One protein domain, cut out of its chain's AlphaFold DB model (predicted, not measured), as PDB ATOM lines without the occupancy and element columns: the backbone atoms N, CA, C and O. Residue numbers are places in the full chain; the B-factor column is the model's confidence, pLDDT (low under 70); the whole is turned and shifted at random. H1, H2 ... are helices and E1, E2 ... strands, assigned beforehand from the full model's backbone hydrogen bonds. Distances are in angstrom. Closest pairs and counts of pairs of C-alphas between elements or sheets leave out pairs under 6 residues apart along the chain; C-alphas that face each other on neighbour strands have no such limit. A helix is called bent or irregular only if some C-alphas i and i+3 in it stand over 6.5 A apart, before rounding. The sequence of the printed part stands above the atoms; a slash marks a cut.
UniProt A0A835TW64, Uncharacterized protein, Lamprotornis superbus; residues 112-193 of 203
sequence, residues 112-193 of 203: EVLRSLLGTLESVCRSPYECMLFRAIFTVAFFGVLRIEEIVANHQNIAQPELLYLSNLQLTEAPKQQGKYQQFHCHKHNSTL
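AT A GLANCE: This is residues 112 to 193 of the 203 residues of an uncharacterized protein of Lamprotornis superbus (UniProt A0A835TW64). A hairpin of two helices, H1 and H2, sits beside a small, loosely formed sheet of three strands, with H2 on the side nearer the sheet and only its last residues reaching it. A long loop, residues 145 to 168, joins the helices to the strands, and the loop from E1 to E2 extends the sheet's other end. The printed part has 82 residues, with two named helices and three named strands in the order H1, H2, E1, E2, E3 along the chain; the sheet runs E1, E2, E3, with E2 and E3 antiparallel while E1 and E2 meet only at a point. The class is mixed, helices and strands. The whole is loose, with a radius of gyration of the C-alphas of 15.1 A, and flat, spanning 41 by 39 by 21 A.

HOW THE PARTS SIT: H1, residues 112 to 124, and H2, residues 128 to 144, form a helical hairpin. They touch, the closest C-alphas being those of Leu 121 and Cys 131, 5.7 A apart. They run opposite ways at a shallow tilt of 16 degrees. Every O i to N i+4 pair is within hydrogen-bond range in H2, and 7 of 9 are in H1. H2 is on the sheet of E1, residues 169 to 173, E2, residues 182 to 188, and E3, residues 191 to 193, but only grazes it with residues 140 to 144. The closest C-alphas of H2 and E2 are those of Gly 144 and Cys 186, 7.5 A apart. H1 is not on the sheet and is apart from E1, E2 and E3. C-alphas 172 and 183 face each other at 5.9 A where E1 and E2 meet. E2 and E3 are a hairpin, antiparallel at 160 degrees, with N 191 and O 188 within hydrogen-bond range at 3.1 A. E1 and E3, the edge strands, are apart.

IN THESE COORDINATES: H1 begins at C-alpha 112, (183.503, 175.497, 150.266), and is 18.6 A long; it is irregular, with C-alphas 119 and 122 7.0 A apart. H2 is 23.5 A long and ends at C-alpha 144, (197.747, 175.080, 158.987). E1 is 12.9 A long, E2 19.0 A and E3 6.0 A, and E3 ends at C-alpha 193, (206.185, 172.746, 156.758).

THE WHOLE: The two C-alphas farthest apart are those of Asn 157 and Gln 178, at 44.8 A. The printed part has no cut. The link from H2 to E1 is long, with 24 residues; the link from E1 to E2 is short, with 8. The links from H1 to H2 and from E2 to E3 are tight. Mean pLDDT of the printed part is 74.0, and it is under 70 at residues 156 to 159, 161 and 173 to 193.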
ATOM      1  N   GLU A 112     184.955 175.294 150.265       91.44
ATOM      2  CA  GLU A 112     183.503 175.497 150.266       91.44
ATOM      3  C   GLU A 112     182.842 174.915 151.517       91.44
ATOM      4  O   GLU A 112     181.998 175.566 152.135       91.44
ATOM      5  N   VAL A 113     183.283 173.731 151.958       90.31
ATOM      6  CA  VAL A 113     182.826 173.146 153.226       90.31
ATOM      7  C   VAL A 113     183.224 174.042 154.398       90.31
ATOM      8  O   VAL A 113     182.383 174.315 155.253       90.31
ATOM      9  N   LEU A 114     184.457 174.567 154.417       93.12
ATOM     10  CA  LEU A 114     184.893 175.518 155.443       93.12
ATOM     11  C   LEU A 114     184.011 176.774 155.449       93.12
ATOM     12  O   LEU A 114     183.529 177.171 156.507       93.12
ATOM     13  N   ARG A 115     183.762 177.388 154.286       92.94
ATOM     14  CA  ARG A 115     182.905 178.582 154.165       92.94
ATOM     15  C   ARG A 115     181.496 178.319 154.683       92.94
ATOM     16  O   ARG A 115     180.976 179.135 155.443       92.94
ATOM     17  N   SER A 116     180.909 177.179 154.318       93.25
ATOM     18  CA  SER A 116     179.600 176.761 154.821       93.25
ATOM     19  C   SER A 116     179.611 176.621 156.343       93.25
ATOM     20  O   SER A 116     178.731 177.155 157.013       93.25
ATOM     21  N   LEU A 117     180.632 175.969 156.907       92.69
ATOM     22  CA  LEU A 117     180.777 175.802 158.353       92.69
ATOM     23  C   LEU A 117     180.840 177.158 159.062       92.69
ATOM     24  O   LEU A 117     180.060 177.406 159.980       92.69
ATOM     25  N   LEU A 118     181.696 178.066 158.584       94.38
ATOM     26  CA  LEU A 118     181.851 179.407 159.149       94.38
ATOM     27  C   LEU A 118     180.557 180.232 159.076       94.38
ATOM     28  O   LEU A 118     180.293 181.013 159.988       94.38
ATOM     29  N   GLY A 119     179.747 180.050 158.028       92.06
ATOM     30  CA  GLY A 119     178.443 180.706 157.878       92.06
ATOM     31  C   GLY A 119     177.377 180.203 158.854       92.06
ATOM     32  O   GLY A 119     176.480 180.955 159.219       92.06
ATOM     33  N   THR A 120     177.482 178.957 159.325       95.19
ATOM     34  CA  THR A 120     176.505 178.375 160.265       95.19
ATOM     35  C   THR A 120     176.780 178.705 161.730       95.19
ATOM     36  O   THR A 120     175.873 178.585 162.555       95.19
ATOM     37  N   LEU A 121     177.991 179.155 162.077       93.81
ATOM     38  CA  LEU A 121     178.414 179.317 163.474       93.81
ATOM     39  C   LEU A 121     177.521 180.261 164.280       93.81
ATOM     40  O   LEU A 121     177.226 179.983 165.437       93.81
ATOM     41  N   GLU A 122     177.027 181.333 163.664       91.81
ATOM     42  CA  GLU A 122     176.148 182.305 164.329       91.81
ATOM     43  C   GLU A 122     174.812 181.702 164.783       91.81
ATOM     44  O   GLU A 122     174.221 182.191 165.739       91.81
ATOM     45  N   SER A 123     174.365 180.617 164.145       93.94
ATOM     46  CA  SER A 123     173.144 179.896 164.530       93.94
ATOM     47  C   SER A 123     173.358 178.817 165.598       93.94
ATOM     48  O   SER A 123     172.394 178.385 166.227       93.94
ATOM     49  N   VAL A 124     174.601 178.367 165.804       94.56
ATOM     50  CA  VAL A 124     174.928 177.222 166.676       94.56
ATOM     51  C   VAL A 124     175.607 177.667 167.973       94.56
ATOM     52  O   VAL A 124     175.400 177.062 169.026       94.56
ATOM     53  N   CYS A 125     176.420 178.721 167.919       95.31
ATOM     54  CA  CYS A 125     177.152 179.239 169.067       95.31
ATOM     55  C   CYS A 125     176.239 180.015 170.022       95.31
ATOM     56  O   CYS A 125     175.354 180.761 169.610       95.31
ATOM     57  N   ARG A 126     176.502 179.893 171.325       93.25
ATOM     58  CA  ARG A 126     175.728 180.551 172.391       93.25
ATOM     59  C   ARG A 126     176.233 181.951 172.718       93.25
ATOM     60  O   ARG A 126     175.557 182.699 173.418       93.25
ATOM     61  N   SER A 127     177.430 182.301 172.252       95.56
ATOM     62  CA  SER A 127     178.039 183.606 172.488       95.56
ATOM     63  C   SER A 127     178.909 184.066 171.311       95.56
ATOM     64  O   SER A 127     179.428 183.232 170.559       95.56
ATOM     65  N   PRO A 128     179.147 185.386 171.175       92.88
ATOM     66  CA  PRO A 128     180.104 185.919 170.204       92.88
ATOM     67  C   PRO A 128     181.517 185.357 170.401       92.88
ATOM     68  O   PRO A 128     182.235 185.127 169.429       92.88
ATOM     69  N   TYR A 129     181.890 185.085 171.656       94.88
ATOM     70  CA  TYR A 129     183.167 184.472 172.006       94.88
ATOM     71  C   TYR A 129     183.309 183.074 171.394       94.88
ATOM     72  O   TYR A 129     184.302 182.803 170.724       94.88
ATOM     73  N   GLU A 130     182.304 182.207 171.558       93.88
ATOM     74  CA  GLU A 130     182.307 180.869 170.952       93.88
ATOM     75  C   GLU A 130     182.384 180.945 169.424       93.88
ATOM     76  O   GLU A 130     183.172 180.226 168.814       93.88
ATOM     77  N   CYS A 131     181.623 181.853 168.806       94.62
ATOM     78  CA  CYS A 131     181.644 182.037 167.355       94.62
ATOM     79  C   CYS A 131     183.050 182.413 166.863       94.62
ATOM     80  O   CYS A 131     183.577 181.781 165.947       94.62
ATOM     81  N   MET A 132     183.706 183.383 167.507       94.25
ATOM     82  CA  MET A 132     185.084 183.756 167.180       94.25
ATOM     83  C   MET A 132     186.080 182.619 167.416       94.25
ATOM     84  O   MET A 132     186.953 182.396 166.577       94.25
ATOM     85  N   LEU A 133     185.946 181.892 168.527       92.50
ATOM     86  CA  LEU A 133     186.827 180.782 168.871       92.50
ATOM     87  C   LEU A 133     186.757 179.675 167.815       92.50
ATOM     88  O   LEU A 133     187.791 179.255 167.299       92.50
ATOM     89  N   PHE A 134     185.553 179.240 167.436       93.81
ATOM     90  CA  PHE A 134     185.394 178.214 166.407       93.81
ATOM     91  C   PHE A 134     185.821 178.706 165.023       93.81
ATOM     92  O   PHE A 134     186.477 177.959 164.299       93.81
ATOM     93  N   ARG A 135     185.545 179.972 164.667       94.19
ATOM     94  CA  ARG A 135     186.066 180.573 163.424       94.19
ATOM     95  C   ARG A 135     187.594 180.505 163.381       94.19
ATOM     96  O   ARG A 135     188.154 180.089 162.366       94.19
ATOM     97  N   ALA A 136     188.265 180.872 164.473       91.81
ATOM     98  CA  ALA A 136     189.720 180.812 164.574       91.81
ATOM     99  C   ALA A 136     190.235 179.367 164.484       91.81
ATOM    100  O   ALA A 136     191.107 179.088 163.669       91.81
ATOM    101  N   ILE A 137     189.659 178.430 165.240       91.44
ATOM    102  CA  ILE A 137     190.088 177.022 165.232       91.44
ATOM    103  C   ILE A 137     189.915 176.396 163.846       91.44
ATOM    104  O   ILE A 137     190.852 175.786 163.344       91.44
ATOM    105  N   PHE A 138     188.759 176.559 163.193       92.12
ATOM    106  CA  PHE A 138     188.513 175.946 161.883       92.12
ATOM    107  C   PHE A 138     189.424 176.506 160.795       92.12
ATOM    108  O   PHE A 138     189.923 175.751 159.962       92.12
ATOM    109  N   THR A 139     189.673 177.816 160.807       92.31
ATOM    110  CA  THR A 139     190.568 178.447 159.828       92.31
ATOM    111  C   THR A 139     192.024 178.066 160.070       92.31
ATOM    112  O   THR A 139     192.705 177.663 159.129       92.31
ATOM    113  N   VAL A 140     192.492 178.103 161.319       89.88
ATOM    114  CA  VAL A 140     193.853 177.686 161.685       89.88
ATOM    115  C   VAL A 140     194.075 176.200 161.386       89.88
ATOM    116  O   VAL A 140     195.101 175.854 160.809       89.88
ATOM    117  N   ALA A 141     193.101 175.330 161.675       89.69
ATOM    118  CA  ALA A 141     193.167 173.907 161.340       89.69
ATOM    119  C   ALA A 141     193.267 173.668 159.831       89.69
ATOM    120  O   ALA A 141     194.129 172.921 159.372       89.69
ATOM    121  N   PHE A 142     192.405 174.330 159.057       89.50
ATOM    122  CA  PHE A 142     192.338 174.165 157.610       89.50
ATOM    123  C   PHE A 142     193.604 174.670 156.912       89.50
ATOM    124  O   PHE A 142     194.219 173.939 156.139       89.50
ATOM    125  N   PHE A 143     194.021 175.906 157.198       86.50
ATOM    126  CA  PHE A 143     195.172 176.522 156.533       86.50
ATOM    127  C   PHE A 143     196.513 176.028 157.077       86.50
ATOM    128  O   PHE A 143     197.483 175.960 156.325       86.50
ATOM    129  N   GLY A 144     196.567 175.669 158.359       83.88
ATOM    130  CA  GLY A 144     197.747 175.080 158.987       83.88
ATOM    131  C   GLY A 144     197.893 173.579 158.741       83.88
ATOM    132  O   GLY A 144     198.915 173.014 159.118       83.88
ATOM    133  N   VAL A 145     196.896 172.929 158.122       82.81
ATOM    134  CA  VAL A 145     196.835 171.466 157.940       82.81
ATOM    135  C   VAL A 145     197.035 170.741 159.281       82.81
ATOM    136  O   VAL A 145     197.729 169.728 159.378       82.81
ATOM    137  N   LEU A 146     196.438 171.300 160.335       82.62
ATOM    138  CA  LEU A 146     196.584 170.821 161.704       82.62
ATOM    139  C   LEU A 146     195.457 169.852 162.042       82.62
ATOM    140  O   LEU A 146     194.294 170.045 161.674       82.62
ATOM    141  N   ARG A 147     195.798 168.808 162.786       81.19
ATOM    142  CA  ARG A 147     194.838 167.876 163.370       81.19
ATOM    143  C   ARG A 147     194.256 168.446 164.656       81.19
ATOM    144  O   ARG A 147     194.832 169.327 165.285       81.19
ATOM    145  N   ILE A 148     193.126 167.889 165.091       81.75
ATOM    146  CA  ILE A 148     192.466 168.326 166.330       81.75
ATOM    147  C   ILE A 148     193.372 168.175 167.564       81.75
ATOM    148  O   ILE A 148     193.371 169.044 168.427       81.75
ATOM    149  N   GLU A 149     194.203 167.130 167.585       81.00
ATOM    150  CA  GLU A 149     195.210 166.860 168.623       81.00
ATOM    151  C   GLU A 149     196.320 167.922 168.702       81.00
ATOM    152  O   GLU A 149     196.956 168.063 169.739       81.00
ATOM    153  N   GLU A 150     196.518 168.701 167.636       81.31
ATOM    154  CA  GLU A 150     197.524 169.767 167.567       81.31
ATOM    155  C   GLU A 150     196.945 171.137 167.959       81.31
ATOM    156  O   GLU A 150     197.691 172.101 168.095       81.31
ATOM    157  N   ILE A 151     195.624 171.264 168.138       85.06
ATOM    158  CA  ILE A 151     194.953 172.555 168.397       85.06
ATOM    159  C   ILE A 151     194.157 172.539 169.704       85.06
ATOM    160  O   ILE A 151     193.983 173.578 170.342       85.06
ATOM    161  N   VAL A 152     193.662 171.373 170.117       83.12
ATOM    162  CA  VAL A 152     192.808 171.220 171.295       83.12
ATOM    163  C   VAL A 152     193.556 170.452 172.374       83.12
ATOM    164  O   VAL A 152     193.949 169.302 172.184       83.12
ATOM    165  N   ALA A 153     193.713 171.082 173.537       82.19
ATOM    166  CA  ALA A 153     194.337 170.444 174.684       82.19
ATOM    167  C   ALA A 153     193.440 169.324 175.234       82.19
ATOM    168  O   ALA A 153     192.347 169.581 175.737       82.19
ATOM    169  N   ASN A 154     193.917 168.080 175.179       70.75
ATOM    170  CA  ASN A 154     193.151 166.917 175.653       70.75
ATOM    171  C   ASN A 154     193.181 166.717 177.182       70.75
ATOM    172  O   ASN A 154     192.339 166.008 177.723       70.75
ATOM    173  N   HIS A 155     194.149 167.310 177.887       71.62
ATOM    174  CA  HIS A 155     194.348 167.115 179.323       71.62
ATOM    175  C   HIS A 155     194.791 168.423 179.967       71.62
ATOM    176  O   HIS A 155     195.693 169.097 179.469       71.62
ATOM    177  N   GLN A 156     194.183 168.770 181.100       60.00
ATOM    178  CA  GLN A 156     194.658 169.881 181.911       60.00
ATOM    179  C   GLN A 156     195.977 169.468 182.585       60.00
ATOM    180  O   GLN A 156     196.064 168.387 183.162       60.00
ATOM    181  N   ASN A 157     196.982 170.347 182.548       59.81
ATOM    182  CA  ASN A 157     198.226 170.233 183.325       59.81
ATOM    183  C   ASN A 157     199.258 169.166 182.894       59.81
ATOM    184  O   ASN A 157     200.186 168.878 183.648       59.81
ATOM    185  N   ILE A 158     199.155 168.614 181.682       67.44
ATOM    186  CA  ILE A 158     200.198 167.759 181.093       67.44
ATOM    187  C   ILE A 158     200.760 168.475 179.866       67.44
ATOM    188  O   ILE A 158     199.993 168.955 179.032       67.44
ATOM    189  N   ALA A 159     202.087 168.570 179.762       64.25
ATOM    190  CA  ALA A 159     202.735 169.118 178.576       64.25
ATOM    191  C   ALA A 159     202.388 168.249 177.359       64.25
ATOM    192  O   ALA A 159     202.634 167.044 177.371       64.25
ATOM    193  N   GLN A 160     201.802 168.863 176.331       70.25
ATOM    194  CA  GLN A 160     201.437 168.204 175.079       70.25
ATOM    195  C   GLN A 160     202.384 168.724 173.999       70.25
ATOM    196  O   GLN A 160     202.165 169.822 173.490       70.25
ATOM    197  N   PRO A 161     203.482 168.005 173.702       69.88
ATOM    198  CA  PRO A 161     204.513 168.502 172.795       69.88
ATOM    199  C   PRO A 161     204.007 168.698 171.358       69.88
ATOM    200  O   PRO A 161     204.601 169.464 170.604       69.88
ATOM    201  N   GLU A 162     202.909 168.043 170.983       72.75
ATOM    202  CA  GLU A 162     202.242 168.191 169.689       72.75
ATOM    203  C   GLU A 162     201.281 169.393 169.623       72.75
ATOM    204  O   GLU A 162     200.834 169.744 168.531       72.75
ATOM    205  N   LEU A 163     200.959 170.028 170.758       81.62
ATOM    206  CA  LEU A 163     200.005 171.134 170.820       81.62
ATOM    207  C   LEU A 163     200.633 172.431 170.299       81.62
ATOM    208  O   LEU A 163     201.728 172.825 170.700       81.62
ATOM    209  N   LEU A 164     199.906 173.136 169.436       81.94
ATOM    210  CA  LEU A 164     200.281 174.457 168.959       81.94
ATOM    211  C   LEU A 164     200.077 175.487 170.074       81.94
ATOM    212  O   LEU A 164     198.949 175.836 170.430       81.94
ATOM    213  N   TYR A 165     201.178 176.030 170.583       82.06
ATOM    214  CA  TYR A 165     201.153 177.150 171.514       82.06
ATOM    215  C   TYR A 165     201.273 178.476 170.764       82.06
ATOM    216  O   TYR A 165     201.931 178.578 169.730       82.06
ATOM    217  N   LEU A 166     200.699 179.543 171.330       79.88
ATOM    218  CA  LEU A 166     200.853 180.901 170.789       79.88
ATOM    219  C   LEU A 166     202.327 181.316 170.653       79.88
ATOM    220  O   LEU A 166     202.672 182.039 169.726       79.88
ATOM    221  N   SER A 167     203.205 180.821 171.530       81.00
ATOM    222  CA  SER A 167     204.656 181.043 171.457       81.00
ATOM    223  C   SER A 167     205.320 180.415 170.226       81.00
ATOM    224  O   SER A 167     206.446 180.778 169.899       81.00
ATOM    225  N   ASN A 168     204.647 179.489 169.535       79.44
ATOM    226  CA  ASN A 168     205.134 178.890 168.295       79.44
ATOM    227  C   ASN A 168     204.791 179.726 167.053       79.44
ATOM    228  O   ASN A 168     205.273 179.411 165.964       79.44
ATOM    229  N   LEU A 169     203.975 180.777 167.189       77.31
ATOM    230  CA  LEU A 169     203.602 181.643 166.078       77.31
ATOM    231  C   LEU A 169     204.641 182.747 165.885       77.31
ATOM    232  O   LEU A 169     204.924 183.527 166.792       77.31
ATOM    233  N   GLN A 170     205.174 182.836 164.669       78.88
ATOM    234  CA  GLN A 170     206.073 183.909 164.259       78.88
ATOM    235  C   GLN A 170     205.413 184.748 163.171       78.88
ATOM    236  O   GLN A 170     204.972 184.229 162.144       78.88
ATOM    237  N   LEU A 171     205.359 186.059 163.398       77.25
ATOM    238  CA  LEU A 171     204.943 187.016 162.382       77.25
ATOM    239  C   LEU A 171     206.123 187.258 161.448       77.25
ATOM    240  O   LEU A 171     207.152 187.782 161.868       77.25
ATOM    241  N   THR A 172     205.969 186.877 160.185       77.25
ATOM    242  CA  THR A 172     206.943 187.206 159.143       77.25
ATOM    243  C   THR A 172     206.357 188.308 158.270       77.25
ATOM    244  O   THR A 172     205.220 188.200 157.803       77.25
ATOM    245  N   GLU A 173     207.116 189.383 158.059       66.31
ATOM    246  CA  GLU A 173     206.748 190.395 157.072       66.31
ATOM    247  C   GLU A 173     206.836 189.774 155.675       66.31
ATOM    248  O   GLU A 173     207.878 189.239 155.289       66.31
ATOM    249  N   ALA A 174     205.741 189.819 154.912       56.31
ATOM    250  CA  ALA A 174     205.776 189.376 153.526       56.31
ATOM    251  C   ALA A 174     206.758 190.255 152.723       56.31
ATOM    252  O   ALA A 174     206.809 191.473 152.943       56.31
ATOM    253  N   PRO A 175     207.527 189.683 151.777       45.28
ATOM    254  CA  PRO A 175     208.363 190.476 150.886       45.28
ATOM    255  C   PRO A 175     207.487 191.508 150.170       45.28
ATOM    256  O   PRO A 175     206.420 191.172 149.659       45.28
ATOM    257  N   LYS A 176     207.927 192.774 150.173       40.12
ATOM    258  CA  LYS A 176     207.211 193.928 149.609       40.12
ATOM    259  C   LYS A 176     206.906 193.723 148.118       40.12
ATOM    260  O   LYS A 176     207.638 194.198 147.257       40.12
ATOM    261  N   GLN A 177     205.797 193.068 147.816       42.16
ATOM    262  CA  GLN A 177     205.046 193.242 146.582       42.16
ATOM    263  C   GLN A 177     203.674 193.774 146.981       42.16
ATOM    264  O   GLN A 177     203.110 193.354 147.986       42.16
ATOM    265  N   GLN A 178     203.211 194.799 146.268       37.50
ATOM    266  CA  GLN A 178     202.054 195.621 146.615       37.50
ATOM    267  C   GLN A 178     200.809 194.786 146.955       37.50
ATOM    268  O   GLN A 178     200.060 194.362 146.085       37.50
ATOM    269  N   GLY A 179     200.595 194.598 148.253       39.00
ATOM    270  CA  GLY A 179     199.421 193.986 148.859       39.00
ATOM    271  C   GLY A 179     199.752 193.587 150.296       39.00
ATOM    272  O   GLY A 179     200.776 192.961 150.558       39.00
ATOM    273  N   LYS A 180     198.943 194.025 151.267       36.94
ATOM    274  CA  LYS A 180     199.127 193.657 152.679       36.94
ATOM    275  C   LYS A 180     198.769 192.181 152.851       36.94
ATOM    276  O   LYS A 180     197.592 191.857 152.965       36.94
ATOM    277  N   TYR A 181     199.772 191.314 152.918       40.53
ATOM    278  CA  TYR A 181     199.593 189.901 153.245       40.53
ATOM    279  C   TYR A 181     200.478 189.537 154.439       40.53
ATOM    280  O   TYR A 181     201.637 189.944 154.507       40.53
ATOM    281  N   GLN A 182     199.920 188.804 155.401       44.16
ATOM    282  CA  GLN A 182     200.659 188.227 156.525       44.16
ATOM    283  C   GLN A 182     200.878 186.744 156.240       44.16
ATOM    284  O   GLN A 182     199.926 186.021 155.943       44.16
ATOM    285  N   GLN A 183     202.131 186.301 156.302       41.38
ATOM    286  CA  GLN A 183     202.511 184.910 156.085       41.38
ATOM    287  C   GLN A 183     202.655 184.216 157.443       41.38
ATOM    288  O   GLN A 183     203.414 184.672 158.297       41.38
ATOM    289  N   PHE A 184     201.926 183.116 157.642       42.78
ATOM    290  CA  PHE A 184     202.026 182.294 158.847       42.78
ATOM    291  C   PHE A 184     203.022 181.163 158.606       42.78
ATOM    292  O   PHE A 184     202.855 180.376 157.676       42.78
ATOM    293  N   HIS A 185     204.054 181.070 159.444       41.34
ATOM    294  CA  HIS A 185     204.983 179.947 159.421       41.34
ATOM    295  C   HIS A 185     204.899 179.180 160.741       41.34
ATOM    296  O   HIS A 185     205.231 179.715 161.796       41.34
ATOM    297  N   CYS A 186     204.447 177.925 160.680       40.50
ATOM    298  CA  CYS A 186     204.438 177.023 161.827       40.50
ATOM    299  C   CYS A 186     205.695 176.147 161.793       40.50
ATOM    300  O   CYS A 186     205.882 175.350 160.874       40.50
ATOM    301  N   HIS A 187     206.549 176.277 162.807       40.19
ATOM    302  CA  HIS A 187     207.637 175.331 163.039       40.19
ATOM    303  C   HIS A 187     207.101 174.146 163.842       40.19
ATOM    304  O   HIS A 187     206.845 174.267 165.039       40.19
ATOM    305  N   LYS A 188     206.938 172.992 163.190       43.19
ATOM    306  CA  LYS A 188     206.682 171.732 163.889       43.19
ATOM    307  C   LYS A 188     208.010 171.215 164.428       43.19
ATOM    308  O   LYS A 188     208.989 171.139 163.681       43.19
ATOM    309  N   HIS A 189     208.062 170.842 165.708       41.28
ATOM    310  CA  HIS A 189     209.212 170.113 166.238       41.28
ATOM    311  C   HIS A 189     209.331 168.821 165.406       41.28
ATOM    312  O   HIS A 189     208.462 167.956 165.472       41.28
ATOM    313  N   ASN A 190     210.375 168.743 164.572       34.91
ATOM    314  CA  ASN A 190     210.683 167.674 163.609       34.91
ATOM    315  C   ASN A 190     210.110 167.762 162.170       34.91
ATOM    316  O   ASN A 190     210.131 166.760 161.454       34.91
ATOM    317  N   SER A 191     209.623 168.913 161.684       32.69
ATOM    318  CA  SER A 191     209.493 169.170 160.227       32.69
ATOM    319  C   SER A 191     209.171 170.634 159.902       32.69
ATOM    320  O   SER A 191     208.207 171.203 160.407       32.69
ATOM    321  N   THR A 192     209.930 171.235 158.985       32.78
ATOM    322  CA  THR A 192     209.633 172.563 158.432       32.78
ATOM    323  C   THR A 192     208.549 172.429 157.359       32.78
ATOM    324  O   THR A 192     208.838 172.122 156.206       32.78
ATOM    325  N   LEU A 193     207.281 172.623 157.724       36.28
ATOM    326  CA  LEU A 193     206.185 172.746 156.758       36.28
ATOM    327  C   LEU A 193     205.985 174.228 156.429       36.28
ATOM    328  O   LEU A 193     205.357 174.983 157.167       36.28
TER     329      LEU A 193